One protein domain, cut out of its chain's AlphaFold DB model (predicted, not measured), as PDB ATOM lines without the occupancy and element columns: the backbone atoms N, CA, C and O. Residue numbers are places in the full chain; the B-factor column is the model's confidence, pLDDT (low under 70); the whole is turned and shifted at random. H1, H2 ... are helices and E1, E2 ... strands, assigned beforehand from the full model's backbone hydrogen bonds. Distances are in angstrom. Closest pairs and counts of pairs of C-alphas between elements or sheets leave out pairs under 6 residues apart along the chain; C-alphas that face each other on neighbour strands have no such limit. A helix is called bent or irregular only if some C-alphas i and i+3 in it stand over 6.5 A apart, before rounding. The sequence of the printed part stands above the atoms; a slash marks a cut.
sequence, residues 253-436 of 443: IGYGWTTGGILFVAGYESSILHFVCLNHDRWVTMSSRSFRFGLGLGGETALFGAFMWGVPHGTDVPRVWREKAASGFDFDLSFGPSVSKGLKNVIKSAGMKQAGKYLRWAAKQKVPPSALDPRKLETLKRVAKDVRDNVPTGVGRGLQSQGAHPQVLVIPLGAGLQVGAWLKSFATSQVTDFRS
ATOM      1  N   ILE A 253     136.540  87.785  14.778       89.94
ATOM      2  CA  ILE A 253     136.205  87.664  16.195       89.94
ATOM      3  C   ILE A 253     137.175  86.694  16.838       89.94
ATOM      4  O   ILE A 253     137.465  85.638  16.283       89.94
ATOM      5  N   GLY A 254     137.664  87.036  18.018       88.81
ATOM      6  CA  GLY A 254     138.525  86.165  18.775       88.81
ATOM      7  C   GLY A 254     138.232  86.133  20.256       88.81
ATOM      8  O   GLY A 254     137.471  86.931  20.802       88.81
ATOM      9  N   TYR A 255     138.856  85.167  20.904       88.75
ATOM     10  CA  TYR A 255     138.965  85.085  22.348       88.75
ATOM     11  C   TYR A 255     140.388  84.735  22.713       88.75
ATOM     12  O   TYR A 255     141.119  84.108  21.945       88.75
ATOM     13  N   GLY A 256     140.759  85.125  23.916       87.62
ATOM     14  CA  GLY A 256     142.028  84.749  24.473       87.62
ATOM     15  C   GLY A 256     141.980  84.693  25.977       87.62
ATOM     16  O   GLY A 256     140.989  85.041  26.630       87.62
ATOM     17  N   TRP A 257     143.089  84.225  26.513       87.44
ATOM     18  CA  TRP A 257     143.383  84.327  27.923       87.44
ATOM     19  C   TRP A 257     144.768  84.909  28.075       87.44
ATOM     20  O   TRP A 257     145.672  84.605  27.289       87.44
ATOM     21  N   THR A 258     144.920  85.762  29.073       84.69
ATOM     22  CA  THR A 258     146.221  86.267  29.478       84.69
ATOM     23  C   THR A 258     146.732  85.488  30.679       84.69
ATOM     24  O   THR A 258     145.956  84.931  31.451       84.69
ATOM     25  N   THR A 259     148.045  85.388  30.811       80.81
ATOM     26  CA  THR A 259     148.755  84.858  31.970       80.81
ATOM     27  C   THR A 259     149.947  85.763  32.264       80.81
ATOM     28  O   THR A 259     150.487  86.423  31.374       80.81
ATOM     29  N   GLY A 260     150.375  85.788  33.521       75.38
ATOM     30  CA  GLY A 260     151.383  86.729  34.006       75.38
ATOM     31  C   GLY A 260     150.771  87.769  34.934       75.38
ATOM     32  O   GLY A 260     149.552  87.881  35.036       75.38
ATOM     33  N   GLY A 261     151.638  88.486  35.642       60.44
ATOM     34  CA  GLY A 261     151.257  89.413  36.696       60.44
ATOM     35  C   GLY A 261     151.964  90.748  36.543       60.44
ATOM     36  O   GLY A 261     153.168  90.779  36.283       60.44
ATOM     37  N   ILE A 262     151.231  91.846  36.716       59.72
ATOM     38  CA  ILE A 262     151.808  93.174  36.905       59.72
ATOM     39  C   ILE A 262     151.817  93.399  38.415       59.72
ATOM     40  O   ILE A 262     150.769  93.577  39.035       59.72
ATOM     41  N   LEU A 263     152.997  93.350  39.034       54.19
ATOM     42  CA  LEU A 263     153.138  93.762  40.429       54.19
ATOM     43  C   LEU A 263     153.304  95.288  40.431       54.19
ATOM     44  O   LEU A 263     154.406  95.802  40.257       54.19
ATOM     45  N   PHE A 264     152.182  95.996  40.581       58.28
ATOM     46  CA  PHE A 264     152.027  97.441  40.834       58.28
ATOM     47  C   PHE A 264     152.540  98.448  39.787       58.28
ATOM     48  O   PHE A 264     151.894  99.477  39.615       58.28
ATOM     49  N   VAL A 265     153.669  98.206  39.116       73.06
ATOM     50  CA  VAL A 265     154.329  99.210  38.253       73.06
ATOM     51  C   VAL A 265     154.734  98.641  36.896       73.06
ATOM     52  O   VAL A 265     154.659  99.345  35.891       73.06
ATOM     53  N   ALA A 266     155.158  97.377  36.834       82.75
ATOM     54  CA  ALA A 266     155.551  96.749  35.579       82.75
ATOM     55  C   ALA A 266     155.422  95.222  35.611       82.75
ATOM     56  O   ALA A 266     155.476  94.604  36.675       82.75
ATOM     57  N   GLY A 267     155.262  94.602  34.443       83.62
ATOM     58  CA  GLY A 267     155.166  93.149  34.337       83.62
ATOM     59  C   GLY A 267     155.077  92.647  32.903       83.62
ATOM     60  O   GLY A 267     154.692  93.375  31.986       83.62
ATOM     61  N   TYR A 268     155.432  91.377  32.713       85.88
ATOM     62  CA  TYR A 268     155.171  90.678  31.460       85.88
ATOM     63  C   TYR A 268     153.787  90.048  31.502       85.88
ATOM     64  O   TYR A 268     153.468  89.289  32.415       85.88
ATOM     65  N   GLU A 269     153.018  90.290  30.451       85.69
ATOM     66  CA  GLU A 269     151.774  89.589  30.195       85.69
ATOM     67  C   GLU A 269     151.936  88.760  28.923       85.69
ATOM     68  O   GLU A 269     152.352  89.258  27.874       85.69
ATOM     69  N   SER A 270     151.641  87.472  29.031       88.31
ATOM     70  CA  SER A 270     151.553  86.552  27.902       88.31
ATOM     71  C   SER A 270     150.089  86.270  27.621       88.31
ATOM     72  O   SER A 270     149.265  86.264  28.523       88.31
ATOM     73  N   SER A 271     149.738  86.042  26.369       87.88
ATOM     74  CA  SER A 271     148.365  85.790  25.959       87.88
ATOM     75  C   SER A 271     148.337  84.762  24.847       87.88
ATOM     76  O   SER A 271     149.235  84.731  24.007       87.88
ATOM     77  N   ILE A 272     147.321  83.910  24.855       90.06
ATOM     78  CA  ILE A 272     147.007  83.027  23.733       90.06
ATOM     79  C   ILE A 272     145.688  83.512  23.161       90.06
ATOM     80  O   ILE A 272     144.730  83.722  23.904       90.06
ATOM     81  N   LEU A 273     145.667  83.729  21.850       91.50
ATOM     82  CA  LEU A 273     144.547  84.298  21.123       91.50
ATOM     83  C   LEU A 273     144.125  83.379  19.993       91.50
ATOM     84  O   LEU A 273     144.962  82.875  19.250       91.50
ATOM     85  N   HIS A 274     142.820  83.259  19.823       91.25
ATOM     86  CA  HIS A 274     142.189  82.542  18.734       91.25
ATOM     87  C   HIS A 274     141.244  83.489  18.010       91.25
ATOM     88  O   HIS A 274     140.291  83.957  18.621       91.25
ATOM     89  N   PHE A 275     141.481  83.751  16.728       91.75
ATOM     90  CA  PHE A 275     140.638  84.573  15.862       91.75
ATOM     91  C   PHE A 275     139.990  83.732  14.774       91.75
ATOM     92  O   PHE A 275     140.618  82.828  14.235       91.75
ATOM     93  N   VAL A 276     138.755  84.069  14.415       90.19
ATOM     94  CA  VAL A 276     137.963  83.431  13.362       90.19
ATOM     95  C   VAL A 276     137.375  84.511  12.466       90.19
ATOM     96  O   VAL A 276     136.828  85.498  12.962       90.19
ATOM     97  N   CYS A 277     137.482  84.331  11.151       90.19
ATOM     98  CA  CYS A 277     136.832  85.217  10.190       90.19
ATOM     99  C   CYS A 277     135.313  85.001  10.241       90.19
ATOM    100  O   CYS A 277     134.838  83.866  10.241       90.19
ATOM    101  N   LEU A 278     134.524  86.079  10.253       81.94
ATOM    102  CA  LEU A 278     133.070  85.959  10.413       81.94
ATOM    103  C   LEU A 278     132.378  85.212   9.268       81.94
ATOM    104  O   LEU A 278     131.408  84.501   9.510       81.94
ATOM    105  N   ASN A 279     132.878  85.293   8.038       80.12
ATOM    106  CA  ASN A 279     132.183  84.718   6.877       80.12
ATOM    107  C   ASN A 279     132.848  83.464   6.309       80.12
ATOM    108  O   ASN A 279     132.343  82.894   5.347       80.12
ATOM    109  N   HIS A 280     133.937  82.994   6.919       82.12
ATOM    110  CA  HIS A 280     134.680  81.844   6.414       82.12
ATOM    111  C   HIS A 280     135.190  80.947   7.535       82.12
ATOM    112  O   HIS A 280     135.331  81.355   8.682       82.12
ATOM    113  N   ASP A 281     135.534  79.715   7.185       80.31
ATOM    114  CA  ASP A 281     136.147  78.716   8.063       80.31
ATOM    115  C   ASP A 281     137.656  78.959   8.296       80.31
ATOM    116  O   ASP A 281     138.438  78.023   8.501       80.31
ATOM    117  N   ARG A 282     138.063  80.235   8.256       88.12
ATOM    118  CA  ARG A 282     139.440  80.706   8.429       88.12
ATOM    119  C   ARG A 282     139.659  81.153   9.858       88.12
ATOM    120  O   ARG A 282     138.808  81.820  10.449       88.12
ATOM    121  N   TRP A 283     140.823  80.827  10.392       90.31
ATOM    122  CA  TRP A 283     141.176  81.169  11.760       90.31
ATOM    123  C   TRP A 283     142.682  81.340  11.918       90.31
ATOM    124  O   TRP A 283     143.471  80.852  11.106       90.31
ATOM    125  N   VAL A 284     143.063  82.057  12.968       91.56
ATOM    126  CA  VAL A 284     144.446  82.335  13.349       91.56
ATOM    127  C   VAL A 284     144.560  82.133  14.849       91.56
ATOM    128  O   VAL A 284     143.826  82.749  15.617       91.56
ATOM    129  N   THR A 285     145.481  81.278  15.270       91.44
ATOM    130  CA  THR A 285     145.896  81.147  16.661       91.44
ATOM    131  C   THR A 285     147.280  81.752  16.820       91.44
ATOM    132  O   THR A 285     148.204  81.438  16.068       91.44
ATOM    133  N   MET A 286     147.442  82.616  17.811       93.81
ATOM    134  CA  MET A 286     148.725  83.238  18.108       93.81
ATOM    135  C   MET A 286     148.982  83.311  19.605       93.81
ATOM    136  O   MET A 286     148.054  83.422  20.403       93.81
ATOM    137  N   SER A 287     150.259  83.300  19.973       92.31
ATOM    138  CA  SER A 287     150.694  83.776  21.278       92.31
ATOM    139  C   SER A 287     151.161  85.222  21.148       92.31
ATOM    140  O   SER A 287     151.793  85.590  20.158       92.31
ATOM    141  N   SER A 288     150.840  86.056  22.127       91.81
ATOM    142  CA  SER A 288     151.341  87.422  22.196       91.81
ATOM    143  C   SER A 288     151.900  87.687  23.580       91.81
ATOM    144  O   SER A 288     151.233  87.426  24.578       91.81
ATOM    145  N   ARG A 289     153.109  88.232  23.649       91.06
ATOM    146  CA  ARG A 289     153.748  88.667  24.888       91.06
ATOM    147  C   ARG A 289     153.930  90.172  24.829       91.06
ATOM    148  O   ARG A 289     154.351  90.688  23.805       91.06
ATOM    149  N   SER A 290     153.599  90.872  25.902       87.75
ATOM    150  CA  SER A 290     153.785  92.319  26.015       87.75
ATOM    151  C   SER A 290     154.383  92.661  27.372       87.75
ATOM    152  O   SER A 290     154.177  91.936  28.348       87.75
ATOM    153  N   PHE A 291     155.153  93.743  27.423       87.12
ATOM    154  CA  PHE A 291     155.629  94.317  28.671       87.12
ATOM    155  C   PHE A 291     154.769  95.531  29.006       87.12
ATOM    156  O   PHE A 291     154.709  96.496  28.241       87.12
ATOM    157  N   ARG A 292     154.078  95.485  30.140       84.69
ATOM    158  CA  ARG A 292     153.230  96.582  30.604       84.69
ATOM    159  C   ARG A 292     153.973  97.383  31.662       84.69
ATOM    160  O   ARG A 292     154.579  96.796  32.555       84.69
ATOM    161  N   PHE A 293     153.892  98.704  31.568       84.19
ATOM    162  CA  PHE A 293     154.340  99.646  32.589       84.19
ATOM    163  C   PHE A 293     153.187 100.589  32.925       84.19
ATOM    164  O   PHE A 293     152.596 101.171  32.019       84.19
ATOM    165  N   GLY A 294     152.836 100.750  34.194       79.88
ATOM    166  CA  GLY A 294     151.736 101.627  34.579       79.88
ATOM    167  C   GLY A 294     151.239 101.399  35.995       79.88
ATOM    168  O   GLY A 294     151.673 100.475  36.676       79.88
ATOM    169  N   LEU A 295     150.330 102.271  36.424       69.88
ATOM    170  CA  LEU A 295     149.692 102.193  37.732       69.88
ATOM    171  C   LEU A 295     148.373 101.439  37.592       69.88
ATOM    172  O   LEU A 295     147.450 101.895  36.910       69.88
ATOM    173  N   GLY A 296     148.280 100.299  38.265       69.25
ATOM    174  CA  GLY A 296     147.042  99.544  38.335       69.25
ATOM    175  C   GLY A 296     147.163  98.250  39.123       69.25
ATOM    176  O   GLY A 296     148.255  97.776  39.444       69.25
ATOM    177  N   LEU A 297     146.004  97.672  39.413       61.12
ATOM    178  CA  LEU A 297     145.878  96.313  39.917       61.12
ATOM    179  C   LEU A 297     145.513  95.450  38.712       61.12
ATOM    180  O   LEU A 297     144.416  95.562  38.165       61.12
ATOM    181  N   GLY A 298     146.465  94.651  38.237       54.53
ATOM    182  CA  GLY A 298     146.258  93.783  37.088       54.53
ATOM    183  C   GLY A 298     147.299  92.679  37.063       54.53
ATOM    184  O   GLY A 298     148.485  92.938  36.950       54.53
ATOM    185  N   GLY A 299     146.887  91.425  37.183       53.56
ATOM    186  CA  GLY A 299     147.858  90.332  37.144       53.56
ATOM    187  C   GLY A 299     147.288  88.937  37.295       53.56
ATOM    188  O   GLY A 299     148.020  87.997  37.579       53.56
ATOM    189  N   GLU A 300     145.982  88.802  37.116       59.69
ATOM    190  CA  GLU A 300     145.330  87.509  37.146       59.69
ATOM    191  C   GLU A 300     144.936  87.100  35.740       59.69
ATOM    192  O   GLU A 300     144.708  87.940  34.866       59.69
ATOM    193  N   THR A 301     144.861  85.784  35.546       60.81
ATOM    194  CA  THR A 301     144.480  85.163  34.281       60.81
ATOM    195  C   THR A 301     143.147  85.740  33.813       60.81
ATOM    196  O   THR A 301     142.090  85.382  34.338       60.81
ATOM    197  N   ALA A 302     143.184  86.649  32.840       76.69
ATOM    198  CA  ALA A 302     141.996  87.327  32.355       76.69
ATOM    199  C   ALA A 302     141.550  86.679  31.050       76.69
ATOM    200  O   ALA A 302     142.310  86.559  30.091       76.69
ATOM    201  N   LEU A 303     140.289  86.256  31.009       80.38
ATOM    202  CA  LEU A 303     139.634  85.897  29.760       80.38
ATOM    203  C   LEU A 303     139.177  87.181  29.075       80.38
ATOM    204  O   LEU A 303     138.611  88.055  29.731       80.38
ATOM    205  N   PHE A 304     139.356  87.279  27.764       82.56
ATOM    206  CA  PHE A 304     138.872  88.412  26.984       82.56
ATOM    207  C   PHE A 304     138.351  87.961  25.620       82.56
ATOM    208  O   PHE A 304     138.748  86.928  25.080       82.56
ATOM    209  N   GLY A 305     137.420  88.739  25.080       84.56
ATOM    210  CA  GLY A 305     136.991  88.686  23.691       84.56
ATOM    211  C   GLY A 305     137.670  89.808  22.919       84.56
ATOM    212  O   GLY A 305     137.905  90.881  23.469       84.56
ATOM    213  N   ALA A 306     137.983  89.570  21.657       88.88
ATOM    214  CA  ALA A 306     138.574  90.553  20.768       88.88
ATOM    215  C   ALA A 306     137.774  90.622  19.470       88.88
ATOM    216  O   ALA A 306     137.347  89.604  18.934       88.88
ATOM    217  N   PHE A 307     137.589  91.821  18.950       87.62
ATOM    218  CA  PHE A 307     136.954  92.060  17.663       87.62
ATOM    219  C   PHE A 307     137.919  92.887  16.830       87.62
ATOM    220  O   PHE A 307     138.418  93.899  17.312       87.62
ATOM    221  N   MET A 308     138.199  92.445  15.610       89.56
ATOM    222  CA  MET A 308     139.056  93.158  14.669       89.56
ATOM    223  C   MET A 308     138.304  93.390  13.372       89.56
ATOM    224  O   MET A 308     137.560  92.520  12.926       89.56
ATOM    225  N   TRP A 309     138.503  94.545  12.754       89.44
ATOM    226  CA  TRP A 309     137.915  94.877  11.457       89.44
ATOM    227  C   TRP A 309     138.931  95.592  10.572       89.44
ATOM    228  O   TRP A 309     139.902  96.155  11.075       89.44
ATOM    229  N   GLY A 310     138.713  95.540   9.255       88.44
ATOM    230  CA  GLY A 310     139.650  96.073   8.262       88.44
ATOM    231  C   GLY A 310     140.887  95.196   8.046       88.44
ATOM    232  O   GLY A 310     141.930  95.704   7.656       88.44
ATOM    233  N   VAL A 311     140.799  93.890   8.331       90.06
ATOM    234  CA  VAL A 311     141.918  92.941   8.213       90.06
ATOM    235  C   VAL A 311     141.583  91.876   7.162       90.06
ATOM    236  O   VAL A 311     141.004  90.844   7.502       90.06
ATOM    237  N   PRO A 312     141.882  92.114   5.874       88.81
ATOM    238  CA  PRO A 312     141.477  91.218   4.787       88.81
ATOM    239  C   PRO A 312     142.202  89.865   4.809       88.81
ATOM    240  O   PRO A 312     141.627  88.853   4.400       88.81
ATOM    241  N   HIS A 313     143.429  89.811   5.340       88.31
ATOM    242  CA  HIS A 313     144.234  88.590   5.395       88.31
ATOM    243  C   HIS A 313     144.507  88.138   6.828       88.31
ATOM    244  O   HIS A 313     144.830  88.927   7.712       88.31
ATOM    245  N   GLY A 314     144.430  86.823   7.062       87.12
ATOM    246  CA  GLY A 314     144.781  86.239   8.365       87.12
ATOM    247  C   GLY A 314     146.249  86.467   8.745       87.12
ATOM    248  O   GLY A 314     146.583  86.517   9.925       87.12
ATOM    249  N   THR A 315     147.118  86.664   7.750       88.62
ATOM    250  CA  THR A 315     148.537  87.007   7.920       88.62
ATOM    251  C   THR A 315     148.762  88.366   8.572       88.62
ATOM    252  O   THR A 315     149.748  88.543   9.282       88.62
ATOM    253  N   ASP A 316     147.818  89.296   8.424       90.81
ATOM    254  CA  ASP A 316     147.887  90.619   9.041       90.81
ATOM    255  C   ASP A 316     147.389  90.647  10.489       90.81
ATOM    256  O   ASP A 316     147.714  91.579  11.227       90.81
ATOM    257  N   VAL A 317     146.632  89.635  10.931       91.38
ATOM    258  CA  VAL A 317     146.031  89.599  12.278       91.38
ATOM    259  C   VAL A 317     147.069  89.825  13.390       91.38
ATOM    260  O   VAL A 317     146.831  90.693  14.232       91.38
ATOM    261  N   PRO A 318     148.241  89.154  13.415       91.38
ATOM    262  CA  PRO A 318     149.231  89.373  14.471       91.38
ATOM    263  C   PRO A 318     149.865  90.756  14.430       91.38
ATOM    264  O   PRO A 318     150.145  91.329  15.480       91.38
ATOM    265  N   ARG A 319     150.102  91.296  13.228       92.06
ATOM    266  CA  ARG A 319     150.677  92.632  13.053       92.06
ATOM    267  C   ARG A 319     149.709  93.689  13.574       92.06
ATOM    268  O   ARG A 319     150.080  94.488  14.426       92.06
ATOM    269  N   VAL A 320     148.452  93.627  13.136       91.12
ATOM    270  CA  VAL A 320     147.399  94.544  13.585       91.12
ATOM    271  C   VAL A 320     147.171  94.421  15.089       91.12
ATOM    272  O   VAL A 320     147.085  95.436  15.776       91.12
ATOM    273  N   TRP A 321     147.117  93.201  15.628       90.69
ATOM    274  CA  TRP A 321     146.997  92.984  17.070       90.69
ATOM    275  C   TRP A 321     148.144  93.645  17.839       90.69
ATOM    276  O   TRP A 321     147.911  94.366  18.812       90.69
ATOM    277  N   ARG A 322     149.380  93.456  17.371       89.62
ATOM    278  CA  ARG A 322     150.573  94.057  17.969       89.62
ATOM    279  C   ARG A 322     150.497  95.578  17.974       89.62
ATOM    280  O   ARG A 322     150.700  96.183  19.019       89.62
ATOM    281  N   GLU A 323     150.184  96.180  16.832       86.44
ATOM    282  CA  GLU A 323     150.151  97.635  16.640       86.44
ATOM    283  C   GLU A 323     148.982  98.323  17.356       86.44
ATOM    284  O   GLU A 323     149.101  99.485  17.731       86.44
ATOM    285  N   LYS A 324     147.838  97.642  17.506       85.69
ATOM    286  CA  LYS A 324     146.586  98.280  17.948       85.69
ATOM    287  C   LYS A 324     146.096  97.856  19.328       85.69
ATOM    288  O   LYS A 324     145.354  98.614  19.938       85.69
ATOM    289  N   ALA A 325     146.454  96.664  19.802       83.06
ATOM    290  CA  ALA A 325     145.946  96.123  21.068       83.06
ATOM    291  C   ALA A 325     147.049  95.760  22.069       83.06
ATOM    292  O   ALA A 325     146.865  95.913  23.279       83.06
ATOM    293  N   ALA A 326     148.192  95.269  21.583       83.19
ATOM    294  CA  ALA A 326     149.301  94.855  22.440       83.19
ATOM    295  C   ALA A 326     150.373  95.940  22.631       83.19
ATOM    296  O   ALA A 326     151.254  95.757  23.465       83.19
ATOM    297  N   SER A 327     150.308  97.057  21.905       80.12
ATOM    298  CA  SER A 327     151.202  98.208  22.073       80.12
ATOM    299  C   SER A 327     150.412  99.505  22.234       80.12
ATOM    300  O   SER A 327     149.266  99.600  21.799       80.12
ATOM    301  N   GLY A 328     151.029 100.496  22.880       82.12
ATOM    302  CA  GLY A 328     150.440 101.816  23.096       82.12
ATOM    303  C   GLY A 328     149.847 102.005  24.492       82.12
ATOM    304  O   GLY A 328     150.102 101.224  25.407       82.12
ATOM    305  N   PHE A 329     149.098 103.093  24.658       72.31
ATOM    306  CA  PHE A 329     148.391 103.398  25.899       72.31
ATOM    307  C   PHE A 329     147.071 102.637  25.955       72.31
ATOM    308  O   PHE A 329     146.257 102.743  25.040       72.31
ATOM    309  N   ASP A 330     146.856 101.915  27.046       71.12
ATOM    310  CA  ASP A 330     145.617 101.209  27.336       71.12
ATOM    311  C   ASP A 330     145.067 101.633  28.700       71.12
ATOM    312  O   ASP A 330     145.820 101.889  29.640       71.12
ATOM    313  N   PHE A 331     143.744 101.709  28.802       60.22
ATOM    314  CA  PHE A 331     143.034 102.031  30.034       60.22
ATOM    315  C   PHE A 331     142.076 100.890  30.341       60.22
ATOM    316  O   PHE A 331     140.966 100.823  29.805       60.22
ATOM    317  N   ASP A 332     142.489 100.010  31.244       62.59
ATOM    318  CA  ASP A 332     141.623  98.954  31.735       62.59
ATOM    319  C   ASP A 332     140.601  99.593  32.705       62.59
ATOM    320  O   ASP A 332     140.941 100.081  33.783       62.59
ATOM    321  N   LEU A 333     139.332  99.640  32.266       49.44
ATOM    322  CA  LEU A 333     138.126 100.066  33.003       49.44
ATOM    323  C   LEU A 333     137.960 101.562  33.373       49.44
ATOM    324  O   LEU A 333     137.499 101.896  34.463       49.44
ATOM    325  N   SER A 334     138.122 102.477  32.411       37.78
ATOM    326  CA  SER A 334     137.351 103.741  32.422       37.78
ATOM    327  C   SER A 334     136.954 104.191  31.012       37.78
ATOM    328  O   SER A 334     137.497 105.115  30.416       37.78
ATOM    329  N   PHE A 335     135.944 103.530  30.440       44.97
ATOM    330  CA  PHE A 335     135.299 104.055  29.236       44.97
ATOM    331  C   PHE A 335     134.630 105.385  29.590       44.97
ATOM    332  O   PHE A 335     133.701 105.406  30.404       44.97
ATOM    333  N   GLY A 336     135.089 106.482  28.981       33.75
ATOM    334  CA  GLY A 336     134.518 107.813  29.183       33.75
ATOM    335  C   GLY A 336     132.983 107.831  29.038       33.75
ATOM    336  O   GLY A 336     132.402 106.943  28.394       33.75
ATOM    337  N   PRO A 337     132.288 108.834  29.611       37.09
ATOM    338  CA  PRO A 337     130.828 108.836  29.761       37.09
ATOM    339  C   PRO A 337     130.047 108.517  28.473       37.09
ATOM    340  O   PRO A 337     129.017 107.840  28.531       37.09
ATOM    341  N   SER A 338     130.563 108.940  27.314       41.44
ATOM    342  CA  SER A 338     129.978 108.743  25.981       41.44
ATOM    343  C   SER A 338     130.159 107.325  25.414       41.44
ATOM    344  O   SER A 338     129.198 106.756  24.896       41.44
ATOM    345  N   VAL A 339     131.340 106.713  25.564       44.88
ATOM    346  CA  VAL A 339     131.620 105.331  25.112       44.88
ATOM    347  C   VAL A 339     130.867 104.323  25.981       44.88
ATOM    348  O   VAL A 339     130.343 103.319  25.492       44.88
ATOM    349  N   SER A 340     130.722 104.644  27.270       53.25
ATOM    350  CA  SER A 340     130.080 103.767  28.241       53.25
ATOM    351  C   SER A 340     128.612 103.470  27.914       53.25
ATOM    352  O   SER A 340     128.171 102.361  28.174       53.25
ATOM    353  N   LYS A 341     127.834 104.396  27.330       55.97
ATOM    354  CA  LYS A 341     126.388 104.179  27.102       55.97
ATOM    355  C   LYS A 341     126.102 103.212  25.949       55.97
ATOM    356  O   LYS A 341     125.339 102.267  26.139       55.97
ATOM    357  N   GLY A 342     126.730 103.408  24.789       56.94
ATOM    358  CA  GLY A 342     126.538 102.521  23.632       56.94
ATOM    359  C   GLY A 342     127.115 101.128  23.880       56.94
ATOM    360  O   GLY A 342     126.427 100.127  23.686       56.94
ATOM    361  N   LEU A 343     128.323 101.057  24.448       60.66
ATOM    362  CA  LEU A 343     128.941  99.781  24.794       60.66
ATOM    363  C   LEU A 343     128.198  99.072  25.939       60.66
ATOM    364  O   LEU A 343     128.072  97.853  25.900       60.66
ATOM    365  N   LYS A 344     127.618  99.791  26.917       66.00
ATOM    366  CA  LYS A 344     126.751  99.173  27.942       66.00
ATOM    367  C   LYS A 344     125.530  98.504  27.324       66.00
ATOM    368  O   LYS A 344     125.174  97.428  27.787       66.00
ATOM    369  N   ASN A 345     124.895  99.097  26.315       66.81
ATOM    370  CA  ASN A 345     123.736  98.481  25.661       66.81
ATOM    371  C   ASN A 345     124.137  97.223  24.884       66.81
ATOM    372  O   ASN A 345     123.477  96.192  25.012       66.81
ATOM    373  N   VAL A 346     125.266  97.276  24.173       65.38
ATOM    374  CA  VAL A 346     125.834  96.119  23.473       65.38
ATOM    375  C   VAL A 346     126.203  95.017  24.470       65.38
ATOM    376  O   VAL A 346     125.684  93.912  24.352       65.38
ATOM    377  N   ILE A 347     126.979  95.312  25.519       68.38
ATOM    378  CA  ILE A 347     127.370  94.354  26.574       68.38
ATOM    379  C   ILE A 347     126.149  93.777  27.309       68.38
ATOM    380  O   ILE A 347     126.142  92.599  27.669       68.38
ATOM    381  N   LYS A 348     125.101  94.579  27.538       70.56
ATOM    382  CA  LYS A 348     123.869  94.132  28.210       70.56
ATOM    383  C   LYS A 348     122.935  93.330  27.305       70.56
ATOM    384  O   LYS A 348     122.028  92.688  27.842       70.56
ATOM    385  N   SER A 349     123.144  93.341  25.987       75.19
ATOM    386  CA  SER A 349     122.319  92.581  25.047       75.19
ATOM    387  C   SER A 349     122.338  91.084  25.379       75.19
ATOM    388  O   SER A 349     123.341  90.524  25.840       75.19
ATOM    389  N   ALA A 350     121.210  90.408  25.148       73.81
ATOM    390  CA  ALA A 350     121.109  88.963  25.344       73.81
ATOM    391  C   ALA A 350     122.142  88.204  24.488       73.81
ATOM    392  O   ALA A 350     122.719  87.220  24.958       73.81
ATOM    393  N   GLY A 351     122.431  88.717  23.285       74.31
ATOM    394  CA  GLY A 351     123.473  88.215  22.394       74.31
ATOM    395  C   GLY A 351     124.859  88.264  23.035       74.31
ATOM    396  O   GLY A 351     125.504  87.226  23.152       74.31
ATOM    397  N   MET A 352     125.292  89.417  23.556       73.62
ATOM    398  CA  MET A 352     126.596  89.532  24.228       73.62
ATOM    399  C   MET A 352     126.696  88.696  25.501       73.62
ATOM    400  O   MET A 352     127.760  88.149  25.784       73.62
ATOM    401  N   LYS A 353     125.606  88.520  26.260       77.38
ATOM    402  CA  LYS A 353     125.608  87.594  27.406       77.38
ATOM    403  C   LYS A 353     125.826  86.147  26.959       77.38
ATOM    404  O   LYS A 353     126.599  85.429  27.594       77.38
ATOM    405  N   GLN A 354     125.170  85.714  25.880       76.81
ATOM    406  CA  GLN A 354     125.352  84.373  25.318       76.81
ATOM    407  C   GLN A 354     126.746  84.191  24.709       76.81
ATOM    408  O   GLN A 354     127.413  83.208  25.033       76.81
ATOM    409  N   ALA A 355     127.223  85.153  23.917       74.31
ATOM    410  CA  ALA A 355     128.581  85.164  23.383       74.31
ATOM    411  C   ALA A 355     129.610  85.146  24.513       74.31
ATOM    412  O   ALA A 355     130.481  84.291  24.525       74.31
ATOM    413  N   GLY A 356     129.463  85.987  25.533       77.25
ATOM    414  CA  GLY A 356     130.352  86.007  26.691       77.25
ATOM    415  C   GLY A 356     130.330  84.707  27.502       77.25
ATOM    416  O   GLY A 356     131.372  84.298  28.006       77.25
ATOM    417  N   LYS A 357     129.182  84.026  27.642       81.19
ATOM    418  CA  LYS A 357     129.123  82.671  28.234       81.19
ATOM    419  C   LYS A 357     129.860  81.656  27.360       81.19
ATOM    420  O   LYS A 357     130.594  80.819  27.881       81.19
ATOM    421  N   TYR A 358     129.690  81.745  26.045       78.19
ATOM    422  CA  TYR A 358     130.303  80.823  25.103       78.19
ATOM    423  C   TYR A 358     131.816  81.005  24.980       78.19
ATOM    424  O   TYR A 358     132.545  80.030  25.117       78.19
ATOM    425  N   LEU A 359     132.293  82.236  24.801       73.38
ATOM    426  CA  LEU A 359     133.715  82.570  24.767       73.38
ATOM    427  C   LEU A 359     134.394  82.181  26.086       73.38
ATOM    428  O   LEU A 359     135.473  81.600  26.064       73.38
ATOM    429  N   ARG A 360     133.727  82.383  27.237       78.25
ATOM    430  CA  ARG A 360     134.217  81.870  28.528       78.25
ATOM    431  C   ARG A 360     134.324  80.349  28.556       78.25
ATOM    432  O   ARG A 360     135.321  79.831  29.043       78.25
ATOM    433  N   TRP A 361     133.317  79.631  28.058       82.06
ATOM    434  CA  TRP A 361     133.367  78.170  27.962       82.06
ATOM    435  C   TRP A 361     134.499  77.704  27.036       82.06
ATOM    436  O   TRP A 361     135.293  76.860  27.440       82.06
ATOM    437  N   ALA A 362     134.621  78.291  25.841       74.94
ATOM    438  CA  ALA A 362     135.639  77.934  24.854       74.94
ATOM    439  C   ALA A 362     137.054  78.188  25.389       74.94
ATOM    440  O   ALA A 362     137.912  77.312  25.291       74.94
ATOM    441  N   ALA A 363     137.273  79.339  26.031       69.88
ATOM    442  CA  ALA A 363     138.553  79.674  26.638       69.88
ATOM    443  C   ALA A 363     138.894  78.761  27.830       69.88
ATOM    444  O   ALA A 363     140.017  78.274  27.917       69.88
ATOM    445  N   LYS A 364     137.927  78.445  28.710       74.50
ATOM    446  CA  LYS A 364     138.131  77.486  29.818       74.50
ATOM    447  C   LYS A 364     138.527  76.096  29.322       74.50
ATOM    448  O   LYS A 364     139.358  75.443  29.941       74.50
ATOM    449  N   GLN A 365     137.927  75.653  28.223       75.50
ATOM    450  CA  GLN A 365     138.189  74.344  27.630       75.50
ATOM    451  C   GLN A 365     139.401  74.348  26.680       75.50
ATOM    452  O   GLN A 365     139.743  73.297  26.147       75.50
ATOM    453  N   LYS A 366     140.042  75.508  26.451       75.06
ATOM    454  CA  LYS A 366     141.135  75.695  25.476       75.06
ATOM    455  C   LYS A 366     140.788  75.118  24.095       75.06
ATOM    456  O   LYS A 366     141.630  74.534  23.417       75.06
ATOM    457  N   VAL A 367     139.519  75.239  23.705       73.50
ATOM    458  CA  VAL A 367     139.007  74.665  22.455       73.50
ATOM    459  C   VAL A 367     139.570  75.487  21.299       73.50
ATOM    460  O   VAL A 367     139.444  76.711  21.344       73.50
ATOM    461  N   PRO A 368     140.178  74.873  20.271       72.75
ATOM    462  CA  PRO A 368     140.601  75.604  19.086       72.75
ATOM    463  C   PRO A 368     139.381  76.033  18.254       72.75
ATOM    464  O   PRO A 368     138.362  75.336  18.253       72.75
ATOM    465  N   PRO A 369     139.477  77.126  17.476       69.38
ATOM    466  CA  PRO A 369     138.428  77.571  16.560       69.38
ATOM    467  C   PRO A 369     137.812  76.494  15.672       69.38
ATOM    468  O   PRO A 369     136.610  76.504  15.420       69.38
ATOM    469  N   SER A 370     138.635  75.556  15.204       69.31
ATOM    470  CA  SER A 370     138.230  74.454  14.331       69.31
ATOM    471  C   SER A 370     137.260  73.470  14.991       69.31
ATOM    472  O   SER A 370     136.529  72.781  14.288       69.31
ATOM    473  N   ALA A 371     137.229  73.417  16.325       77.56
ATOM    474  CA  ALA A 371     136.364  72.540  17.109       77.56
ATOM    475  C   ALA A 371     135.130  73.270  17.679       77.56
ATOM    476  O   ALA A 371     134.403  72.724  18.514       77.56
ATOM    477  N   LEU A 372     134.883  74.515  17.256       76.75
ATOM    478  CA  LEU A 372     133.708  75.275  17.668       76.75
ATOM    479  C   LEU A 372     132.444  74.752  16.969       76.75
ATOM    480  O   LEU A 372     132.402  74.578  15.754       76.75
ATOM    481  N   ASP A 373     131.388  74.539  17.755       80.69
ATOM    482  CA  ASP A 373     130.064  74.157  17.256       80.69
ATOM    483  C   ASP A 373     129.534  75.200  16.240       80.69
ATOM    484  O   ASP A 373     129.473  76.389  16.578       80.69
ATOM    485  N   PRO A 374     129.101  74.790  15.028       79.75
ATOM    486  CA  PRO A 374     128.652  75.715  13.985       79.75
ATOM    487  C   PRO A 374     127.504  76.641  14.405       79.75
ATOM    488  O   PRO A 374     127.472  77.804  14.006       79.75
ATOM    489  N   ARG A 375     126.569  76.171  15.245       81.19
ATOM    490  CA  ARG A 375     125.450  76.998  15.728       81.19
ATOM    491  C   ARG A 375     125.942  78.070  16.686       81.19
ATOM    492  O   ARG A 375     125.442  79.191  16.674       81.19
ATOM    493  N   LYS A 376     126.925  77.739  17.524       79.44
ATOM    494  CA  LYS A 376     127.530  78.706  18.448       79.44
ATOM    495  C   LYS A 376     128.400  79.721  17.708       79.44
ATOM    496  O   LYS A 376     128.388  80.896  18.074       79.44
ATOM    497  N   LEU A 377     129.089  79.294  16.647       76.88
ATOM    498  CA  LEU A 377     129.803  80.195  15.747       76.88
ATOM    499  C   LEU A 377     128.836  81.195  15.097       76.88
ATOM    500  O   LEU A 377     129.124  82.386  15.073       76.88
ATOM    501  N   GLU A 378     127.653  80.752  14.670       80.38
ATOM    502  CA  GLU A 378     126.623  81.641  14.122       80.38
ATOM    503  C   GLU A 378     126.144  82.697  15.135       80.38
ATOM    504  O   GLU A 378     125.990  83.871  14.797       80.38
ATOM    505  N   THR A 379     125.980  82.324  16.409       80.38
ATOM    506  CA  THR A 379     125.677  83.288  17.480       80.38
ATOM    507  C   THR A 379     126.793  84.319  17.649       80.38
ATOM    508  O   THR A 379     126.508  85.509  17.778       80.38
ATOM    509  N   LEU A 380     128.060  83.891  17.618       78.25
ATOM    510  CA  LEU A 380     129.201  84.808  17.672       78.25
ATOM    511  C   LEU A 380     129.228  85.763  16.481       78.25
ATOM    512  O   LEU A 380     129.501  86.945  16.669       78.25
ATOM    513  N   LYS A 381     128.897  85.278  15.281       78.56
ATOM    514  CA  LYS A 381     128.818  86.107  14.074       78.56
ATOM    515  C   LYS A 381     127.755  87.188  14.185       78.56
ATOM    516  O   LYS A 381     128.053  88.346  13.907       78.56
ATOM    517  N   ARG A 382     126.551  86.845  14.658       80.94
ATOM    518  CA  ARG A 382     125.490  87.840  14.904       80.94
ATOM    519  C   ARG A 382     125.934  88.895  15.901       80.94
ATOM    520  O   ARG A 382     125.769  90.076  15.647       80.94
ATOM    521  N   VAL A 383     126.556  88.471  16.995       78.62
ATOM    522  CA  VAL A 383     127.040  89.393  18.023       78.62
ATOM    523  C   VAL A 383     128.159  90.286  17.500       78.62
ATOM    524  O   VAL A 383     128.157  91.476  17.781       78.62
ATOM    525  N   ALA A 384     129.097  89.753  16.720       75.25
ATOM    526  CA  ALA A 384     130.156  90.551  16.114       75.25
ATOM    527  C   ALA A 384     129.610  91.576  15.119       75.25
ATOM    528  O   ALA A 384     130.068  92.717  15.109       75.25
ATOM    529  N   LYS A 385     128.607  91.185  14.328       78.62
ATOM    530  CA  LYS A 385     127.877  92.098  13.451       78.62
ATOM    531  C   LYS A 385     127.159  93.181  14.260       78.62
ATOM    532  O   LYS A 385     127.354  94.355  13.986       78.62
ATOM    533  N   ASP A 386     126.450  92.812  15.325       76.25
ATOM    534  CA  ASP A 386     125.792  93.774  16.214       76.25
ATOM    535  C   ASP A 386     126.798  94.728  16.875       76.25
ATOM    536  O   ASP A 386     126.529  95.921  16.976       76.25
ATOM    537  N   VAL A 387     127.964  94.242  17.316       72.62
ATOM    538  CA  VAL A 387     129.046  95.073  17.873       72.62
ATOM    539  C   VAL A 387     129.566  96.041  16.807       72.62
ATOM    540  O   VAL A 387     129.666  97.234  17.077       72.62
ATOM    541  N   ARG A 388     129.846  95.559  15.591       74.06
ATOM    542  CA  ARG A 388     130.284  96.389  14.457       74.06
ATOM    543  C   ARG A 388     129.264  97.481  14.128       74.06
ATOM    544  O   ARG A 388     129.652  98.626  13.920       74.06
ATOM    545  N   ASP A 389     127.986  97.123  14.104       75.00
ATOM    546  CA  ASP A 389     126.911  98.007  13.659       75.00
ATOM    547  C   ASP A 389     126.458  98.985  14.767       75.00
ATOM    548  O   ASP A 389     125.992 100.081  14.461       75.00
ATOM    549  N   ASN A 390     126.611  98.627  16.054       68.94
ATOM    550  CA  ASN A 390     126.066  99.391  17.190       68.94
ATOM    551  C   ASN A 390     127.103 100.005  18.147       68.94
ATOM    552  O   ASN A 390     126.719 100.797  19.015       68.94
ATOM    553  N   VAL A 391     128.398  99.675  18.057       67.69
ATOM    554  CA  VAL A 391     129.417 100.408  18.828       67.69
ATOM    555  C   VAL A 391     129.418 101.864  18.338       67.69
ATOM    556  O   VAL A 391     129.595 102.114  17.147       67.69
ATOM    557  N   PRO A 392     129.145 102.842  19.225       51.25
ATOM    558  CA  PRO A 392     128.671 104.155  18.820       51.25
ATOM    559  C   PRO A 392     129.638 104.887  17.884       51.25
ATOM    560  O   PRO A 392     130.839 105.017  18.131       51.25
ATOM    561  N   THR A 393     129.028 105.485  16.866       48.81
ATOM    562  CA  THR A 393     129.554 106.415  15.858       48.81
ATOM    563  C   THR A 393     130.365 107.603  16.398       48.81
ATOM    564  O   THR A 393     130.939 108.331  15.600       48.81
ATOM    565  N   GLY A 394     130.483 107.810  17.714       41.44
ATOM    566  CA  GLY A 394     131.404 108.793  18.309       41.44
ATOM    567  C   GLY A 394     132.872 108.346  18.308       41.44
ATOM    568  O   GLY A 394     133.759 109.174  18.140       41.44
ATOM    569  N   VAL A 395     133.124 107.038  18.415       46.53
ATOM    570  CA  VAL A 395     134.439 106.426  18.147       46.53
ATOM    571  C   VAL A 395     134.528 106.118  16.647       46.53
ATOM    572  O   VAL A 395     135.519 106.431  15.998       46.53
ATOM    573  N   GLY A 396     133.423 105.655  16.049       39.19
ATOM    574  CA  GLY A 396     133.328 105.288  14.635       39.19
ATOM    575  C   GLY A 396     133.426 106.419  13.597       39.19
ATOM    576  O   GLY A 396     133.973 106.157  12.543       39.19
ATOM    577  N   ARG A 397     132.968 107.665  13.817       38.97
ATOM    578  CA  ARG A 397     133.049 108.739  12.787       38.97
ATOM    579  C   ARG A 397     134.417 109.418  12.710       38.97
ATOM    580  O   ARG A 397     134.835 109.785  11.614       38.97
ATOM    581  N   GLY A 398     135.134 109.528  13.830       42.25
ATOM    582  CA  GLY A 398     136.557 109.893  13.805       42.25
ATOM    583  C   GLY A 398     137.421 108.804  13.155       42.25
ATOM    584  O   GLY A 398     138.444 109.108  12.557       42.25
ATOM    585  N   LEU A 399     136.966 107.547  13.214       40.53
ATOM    586  CA  LEU A 399     137.675 106.371  12.701       40.53
ATOM    587  C   LEU A 399     137.253 105.919  11.286       40.53
ATOM    588  O   LEU A 399     138.053 105.305  10.594       40.53
ATOM    589  N   GLN A 400     136.033 106.214  10.824       40.97
ATOM    590  CA  GLN A 400     135.552 105.931   9.459       40.97
ATOM    591  C   GLN A 400     135.971 107.013   8.462       40.97
ATOM    592  O   GLN A 400     136.114 106.723   7.278       40.97
ATOM    593  N   SER A 401     136.197 108.249   8.921       44.19
ATOM    594  CA  SER A 401     136.701 109.337   8.070       44.19
ATOM    595  C   SER A 401     138.191 109.204   7.724       44.19
ATOM    596  O   SER A 401     138.664 109.926   6.853       44.19
ATOM    597  N   GLN A 402     138.917 108.265   8.345       43.41
ATOM    598  CA  GLN A 402     140.337 108.008   8.067       43.41
ATOM    599  C   GLN A 402     140.590 106.867   7.065       43.41
ATOM    600  O   GLN A 402     141.737 106.519   6.825       43.41
ATOM    601  N   GLY A 403     139.565 106.300   6.423       44.19
ATOM    602  CA  GLY A 403     139.754 105.164   5.513       44.19
ATOM    603  C   GLY A 403     139.918 103.837   6.262       44.19
ATOM    604  O   GLY A 403     139.872 103.793   7.488       44.19
ATOM    605  N   ALA A 404     140.022 102.738   5.511       54.50
ATOM    606  CA  ALA A 404     139.932 101.339   5.943       54.50
ATOM    607  C   ALA A 404     141.059 100.861   6.892       54.50
ATOM    608  O   ALA A 404     141.715  99.851   6.643       54.50
ATOM    609  N   HIS A 405     141.321 101.580   7.981       68.12
ATOM    610  CA  HIS A 405     142.379 101.232   8.911       68.12
ATOM    611  C   HIS A 405     141.965 100.088   9.842       68.12
ATOM    612  O   HIS A 405     140.868 100.121  10.411       68.12
ATOM    613  N   PRO A 406     142.866  99.112  10.057       77.62
ATOM    614  CA  PRO A 406     142.654  98.044  11.013       77.62
ATOM    615  C   PRO A 406     142.411  98.570  12.428       77.62
ATOM    616  O   PRO A 406     143.141  99.439  12.916       77.62
ATOM    617  N   GLN A 407     141.413  98.010  13.103       80.88
ATOM    618  CA  GLN A 407     141.047  98.370  14.475       80.88
ATOM    619  C   GLN A 407     140.804  97.116  15.304       80.88
ATOM    620  O   GLN A 407     140.472  96.060  14.762       80.88
ATOM    621  N   VAL A 408     140.971  97.252  16.620       83.44
ATOM    622  CA  VAL A 408     140.790  96.168  17.583       83.44
ATOM    623  C   VAL A 408     139.999  96.682  18.783       83.44
ATOM    624  O   VAL A 408     140.351  97.702  19.367       83.44
ATOM    625  N   LEU A 409     138.950  95.960  19.170       82.50
ATOM    626  CA  LEU A 409     138.220  96.155  20.420       82.50
ATOM    627  C   LEU A 409     138.395  94.924  21.299       82.50
ATOM    628  O   LEU A 409     138.021  93.820  20.904       82.50
ATOM    629  N   VAL A 410     138.918  95.133  22.504       82.62
ATOM    630  CA  VAL A 410     139.075  94.093  23.521       82.62
ATOM    631  C   VAL A 410     137.998  94.274  24.586       82.62
ATOM    632  O   VAL A 410     137.772  95.375  25.082       82.62
ATOM    633  N   ILE A 411     137.304  93.189  24.919       80.00
ATOM    634  CA  ILE A 411     136.245  93.160  25.928       80.00
ATOM    635  C   ILE A 411     136.643  92.139  26.997       80.00
ATOM    636  O   ILE A 411     136.736  90.952  26.679       80.00
ATOM    637  N   PRO A 412     136.845  92.541  28.260       76.50
ATOM    638  CA  PRO A 412     137.136  91.593  29.328       76.50
ATOM    639  C   PRO A 412     135.931  90.672  29.586       76.50
ATOM    640  O   PRO A 412     134.779  91.108  29.632       76.50
ATOM    641  N   LEU A 413     136.193  89.375  29.751       72.12
ATOM    642  CA  LEU A 413     135.206  88.304  29.910       72.12
ATOM    643  C   LEU A 413     135.410  87.541  31.229       72.12
ATOM    644  O   LEU A 413     135.561  86.322  31.235       72.12
ATOM    645  N   GLY A 414     135.390  88.211  32.379       67.44
ATOM    646  CA  GLY A 414     135.566  87.512  33.652       67.44
ATOM    647  C   GLY A 414     135.615  88.416  34.873       67.44
ATOM    648  O   GLY A 414     135.448  89.623  34.766       67.44
ATOM    649  N   ALA A 415     135.831  87.786  36.029       56.84
ATOM    650  CA  ALA A 415     135.995  88.453  37.320       56.84
ATOM    651  C   ALA A 415     137.425  88.976  37.559       56.84
ATOM    652  O   ALA A 415     137.683  89.522  38.624       56.84
ATOM    653  N   GLY A 416     138.333  88.807  36.588       57.25
ATOM    654  CA  GLY A 416     139.667  89.396  36.644       57.25
ATOM    655  C   GLY A 416     139.544  90.913  36.592       57.25
ATOM    656  O   GLY A 416     139.218  91.478  35.547       57.25
ATOM    657  N   LEU A 417     139.740  91.557  37.738       50.47
ATOM    658  CA  LEU A 417     139.752  93.003  37.861       50.47
ATOM    659  C   LEU A 417     141.095  93.498  37.307       50.47
ATOM    660  O   LEU A 417     142.106  93.442  37.997       50.47
ATOM    661  N   GLN A 418     141.117  93.934  36.048       59.38
ATOM    662  CA  GLN A 418     142.188  94.789  35.538       59.38
ATOM    663  C   GLN A 418     141.657  96.219  35.606       59.38
ATOM    664  O   GLN A 418     140.730  96.570  34.882       59.38
ATOM    665  N   VAL A 419     142.171  97.017  36.540       62.22
ATOM    666  CA  VAL A 419     141.879  98.454  36.618       62.22
ATOM    667  C   VAL A 419     143.213  99.174  36.646       62.22
ATOM    668  O   VAL A 419     144.000  98.988  37.575       62.22
ATOM    669  N   GLY A 420     143.486  99.966  35.613       68.94
ATOM    670  CA  GLY A 420     144.756 100.670  35.503       68.94
ATOM    671  C   GLY A 420     144.951 101.391  34.180       68.94
ATOM    672  O   GLY A 420     144.270 101.118  33.191       68.94
ATOM    673  N   ALA A 421     145.902 102.317  34.179       74.44
ATOM    674  CA  ALA A 421     146.421 102.940  32.971       74.44
ATOM    675  C   ALA A 421     147.785 102.321  32.670       74.44
ATOM    676  O   ALA A 421     148.695 102.384  33.501       74.44
ATOM    677  N   TRP A 422     147.924 101.723  31.492       78.56
ATOM    678  CA  TRP A 422     149.092 100.942  31.111       78.56
ATOM    679  C   TRP A 422     149.692 101.473  29.820       78.56
ATOM    680  O   TRP A 422     149.017 101.594  28.803       78.56
ATOM    681  N   LEU A 423     150.997 101.699  29.830       83.31
ATOM    682  CA  LEU A 423     151.791 101.754  28.620       83.31
ATOM    683  C   LEU A 423     152.244 100.331  28.284       83.31
ATOM    684  O   LEU A 423     153.050  99.731  28.999       83.31
ATOM    685  N   LYS A 424     151.727  99.780  27.188       83.38
ATOM    686  CA  LYS A 424     152.177  98.501  26.643       83.38
ATOM    687  C   LYS A 424     153.339  98.747  25.688       83.38
ATOM    688  O   LYS A 424     153.197  99.410  24.660       83.38
ATOM    689  N   SER A 425     154.494  98.200  26.032       80.06
ATOM    690  CA  SER A 425     155.728  98.275  25.254       80.06
ATOM    691  C   SER A 425     156.211  96.870  24.889       80.06
ATOM    692  O   SER A 425     155.835  95.882  25.522       80.06
ATOM    693  N   PHE A 426     157.029  96.771  23.839       79.00
ATOM    694  CA  PHE A 426     157.693  95.525  23.434       79.00
ATOM    695  C   PHE A 426     156.740  94.331  23.272       79.00
ATOM    696  O   PHE A 426     156.928  93.271  23.869       79.00
ATOM    697  N   ALA A 427     155.701  94.507  22.454       86.06
ATOM    698  CA  ALA A 427     154.807  93.414  22.108       86.06
ATOM    699  C   ALA A 427     155.411  92.522  21.020       86.06
ATOM    700  O   ALA A 427     155.705  92.981  19.915       86.06
ATOM    701  N   THR A 428     155.540  91.233  21.306       89.50
ATOM    702  CA  THR A 428     155.791  90.201  20.303       89.50
ATOM    703  C   THR A 428     154.518  89.395  20.104       89.50
ATOM    704  O   THR A 428     153.800  89.100  21.055       89.50
ATOM    705  N   SER A 429     154.216  89.049  18.856       89.44
ATOM    706  CA  SER A 429     153.083  88.183  18.523       89.44
ATOM    707  C   SER A 429     153.564  87.151  17.520       89.44
ATOM    708  O   SER A 429     154.106  87.529  16.479       89.44
ATOM    709  N   GLN A 430     153.394  85.878  17.857       89.69
ATOM    710  CA  GLN A 430     153.813  84.729  17.069       89.69
ATOM    711  C   GLN A 430     152.590  83.875  16.751       89.69
ATOM    712  O   GLN A 430     151.894  83.426  17.662       89.69
ATOM    713  N   VAL A 431     152.341  83.628  15.465       89.12
ATOM    714  CA  VAL A 431     151.323  82.660  15.046       89.12
ATOM    715  C   VAL A 431     151.802  81.267  15.393       89.12
ATOM    716  O   VAL A 431     152.901  80.871  15.019       89.12
ATOM    717  N   THR A 432     150.978  80.546  16.138       86.75
ATOM    718  CA  THR A 432     151.254  79.161  16.515       86.75
ATOM    719  C   THR A 432     150.533  78.191  15.595       86.75
ATOM    720  O   THR A 432     151.001  77.074  15.419       86.75
ATOM    721  N   ASP A 433     149.393  78.601  15.032       86.00
ATOM    722  CA  ASP A 433     148.579  77.755  14.167       86.00
ATOM    723  C   ASP A 433     147.608  78.616  13.340       86.00
ATOM    724  O   ASP A 433     147.134  79.641  13.834       86.00
ATOM    725  N   PHE A 434     147.305  78.262  12.090       86.62
ATOM    726  CA  PHE A 434     146.383  79.049  11.261       86.62
ATOM    727  C   PHE A 434     145.811  78.268  10.073       86.62
ATOM    728  O   PHE A 434     146.422  77.347   9.539       86.62
ATOM    729  N   ARG A 435     144.652  78.721   9.586       83.81
ATOM    730  CA  ARG A 435     144.044  78.269   8.329       83.81
ATOM    731  C   ARG A 435     143.748  79.479   7.447       83.81
ATOM    732  O   ARG A 435     142.706  80.116   7.603       83.81
ATOM    733  N   SER A 436     144.667  79.809   6.534       77.44
ATOM    734  CA  SER A 436     144.520  80.923   5.575       77.44
ATOM    735  C   SER A 436     143.919  80.464   4.244       77.44
ATOM    736  O   SER A 436     143.674  79.276   4.031       77.44
TER     737      SER A 436
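Overview. This is residues 253 to 436 of the 443 residues of an uncharacterized protein of Acidimicrobiia bacterium (UniProt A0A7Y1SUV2). A strongly curled sheet of seven strands, like part of a barrel left open between its edge strands E5 and E6, wraps round helix H1. Helices H3 and H4 pack on its other face at E1 and E4, and H2 and H5 lie off the sheet beyond H4. The printed part has 184 residues, with five named helices and seven named strands that follow along the chain in the order E1 E2 E3 E4 H1 E5 H2 H3 H4 H5 E6 E7; the sheet, E5 E7 E3 E2 E1 E4 E6, is antiparallel throughout, and the class is mixed, helices and strands. It is compact, with a radius of gyration of the C-alphas of 15.6 A and spans of 42 by 37 by 32 A.

Along the chain. Find C-alpha 253 at (136.205, 87.664, 16.195), where E1, residues 253 to 259, begins. Next come E2, 266 to 277, 33.6 A long, E3, 283 to 297, 32.3 A, and E4, 303 to 309, 20.5 A. H1 is 314 to 324, E5 is 328 to 332, H2 is 337 to 348 and H3 is 350 to 364, 21.0 A. H4, 374 to 390, runs 24.0 A from C-alpha 374 at (128.652, 75.715, 13.985). H5 is 393 to 400, E6 is 407 to 412, and E7, 419 to 435, runs 34.8 A to C-alpha 435 at (144.044, 78.269, 8.329).

Arrangement. Look first at E1, E2 and E3, a meander, each strand the antiparallel neighbour of the one before; E1 and E2 form a hairpin, as do E2 and E3. With E4, antiparallel neighbour of E1, they make a Greek key. Within hydrogen-bond range are N 259 and O 270, 2.7 A, for E1 and E2; N 271 and O 288, 2.7 A, for E2 and E3; N 254 and O 306, 2.7 A, for E1 and E4; N 305 and O 411, 2.8 A, for E4 and E6; N 285 and O 433, 2.7 A, for E3 and E7; and N 330 and O 422, 2.8 A, for E5 and E7. E3 bends by 105 degrees at residue 294, and E7 by 93 degrees at 422. The sheet curls round H1, whose Pro 318 has its C-alpha 5.7 A from that of Ser 429 in E7. H1 is irregular, only just: C-alphas 315 and 318 are 7.0 A apart. On the opposite face H3 has a height over the sheet of 9.1 A. H3 and H4 touch at a steep tilt of 54 degrees, opposite ways, closest at the C-alphas of Ala 355 and Leu 380, 5.8 A. H4 is on the sheet, at a height of 10.0 A, and its residues 386 to 390 touch H2 at a shallow tilt of 23 degrees, closest at the C-alphas of Val 346 and Val 387, 6.5 A. H2 and H5 only just touch, with 3 pairs of C-alphas within 8 A, the closest those of Val 339 and Val 395, 7.6 A. Every O i to N i+4 pair is within hydrogen-bond range in H3 and H4; H1 has 5 of 7, H2 6 of 8 and H5 3 of 4.

Size, cuts and confidence. The two C-alphas farthest apart, those of Val 265 and Arg 375, are 42.8 A apart. The printed part has no cut, and no link is long. The mean pLDDT of the printed part is 74.7; look for values under 70 at, for instance, residues 331 to 347 and 390 to 405.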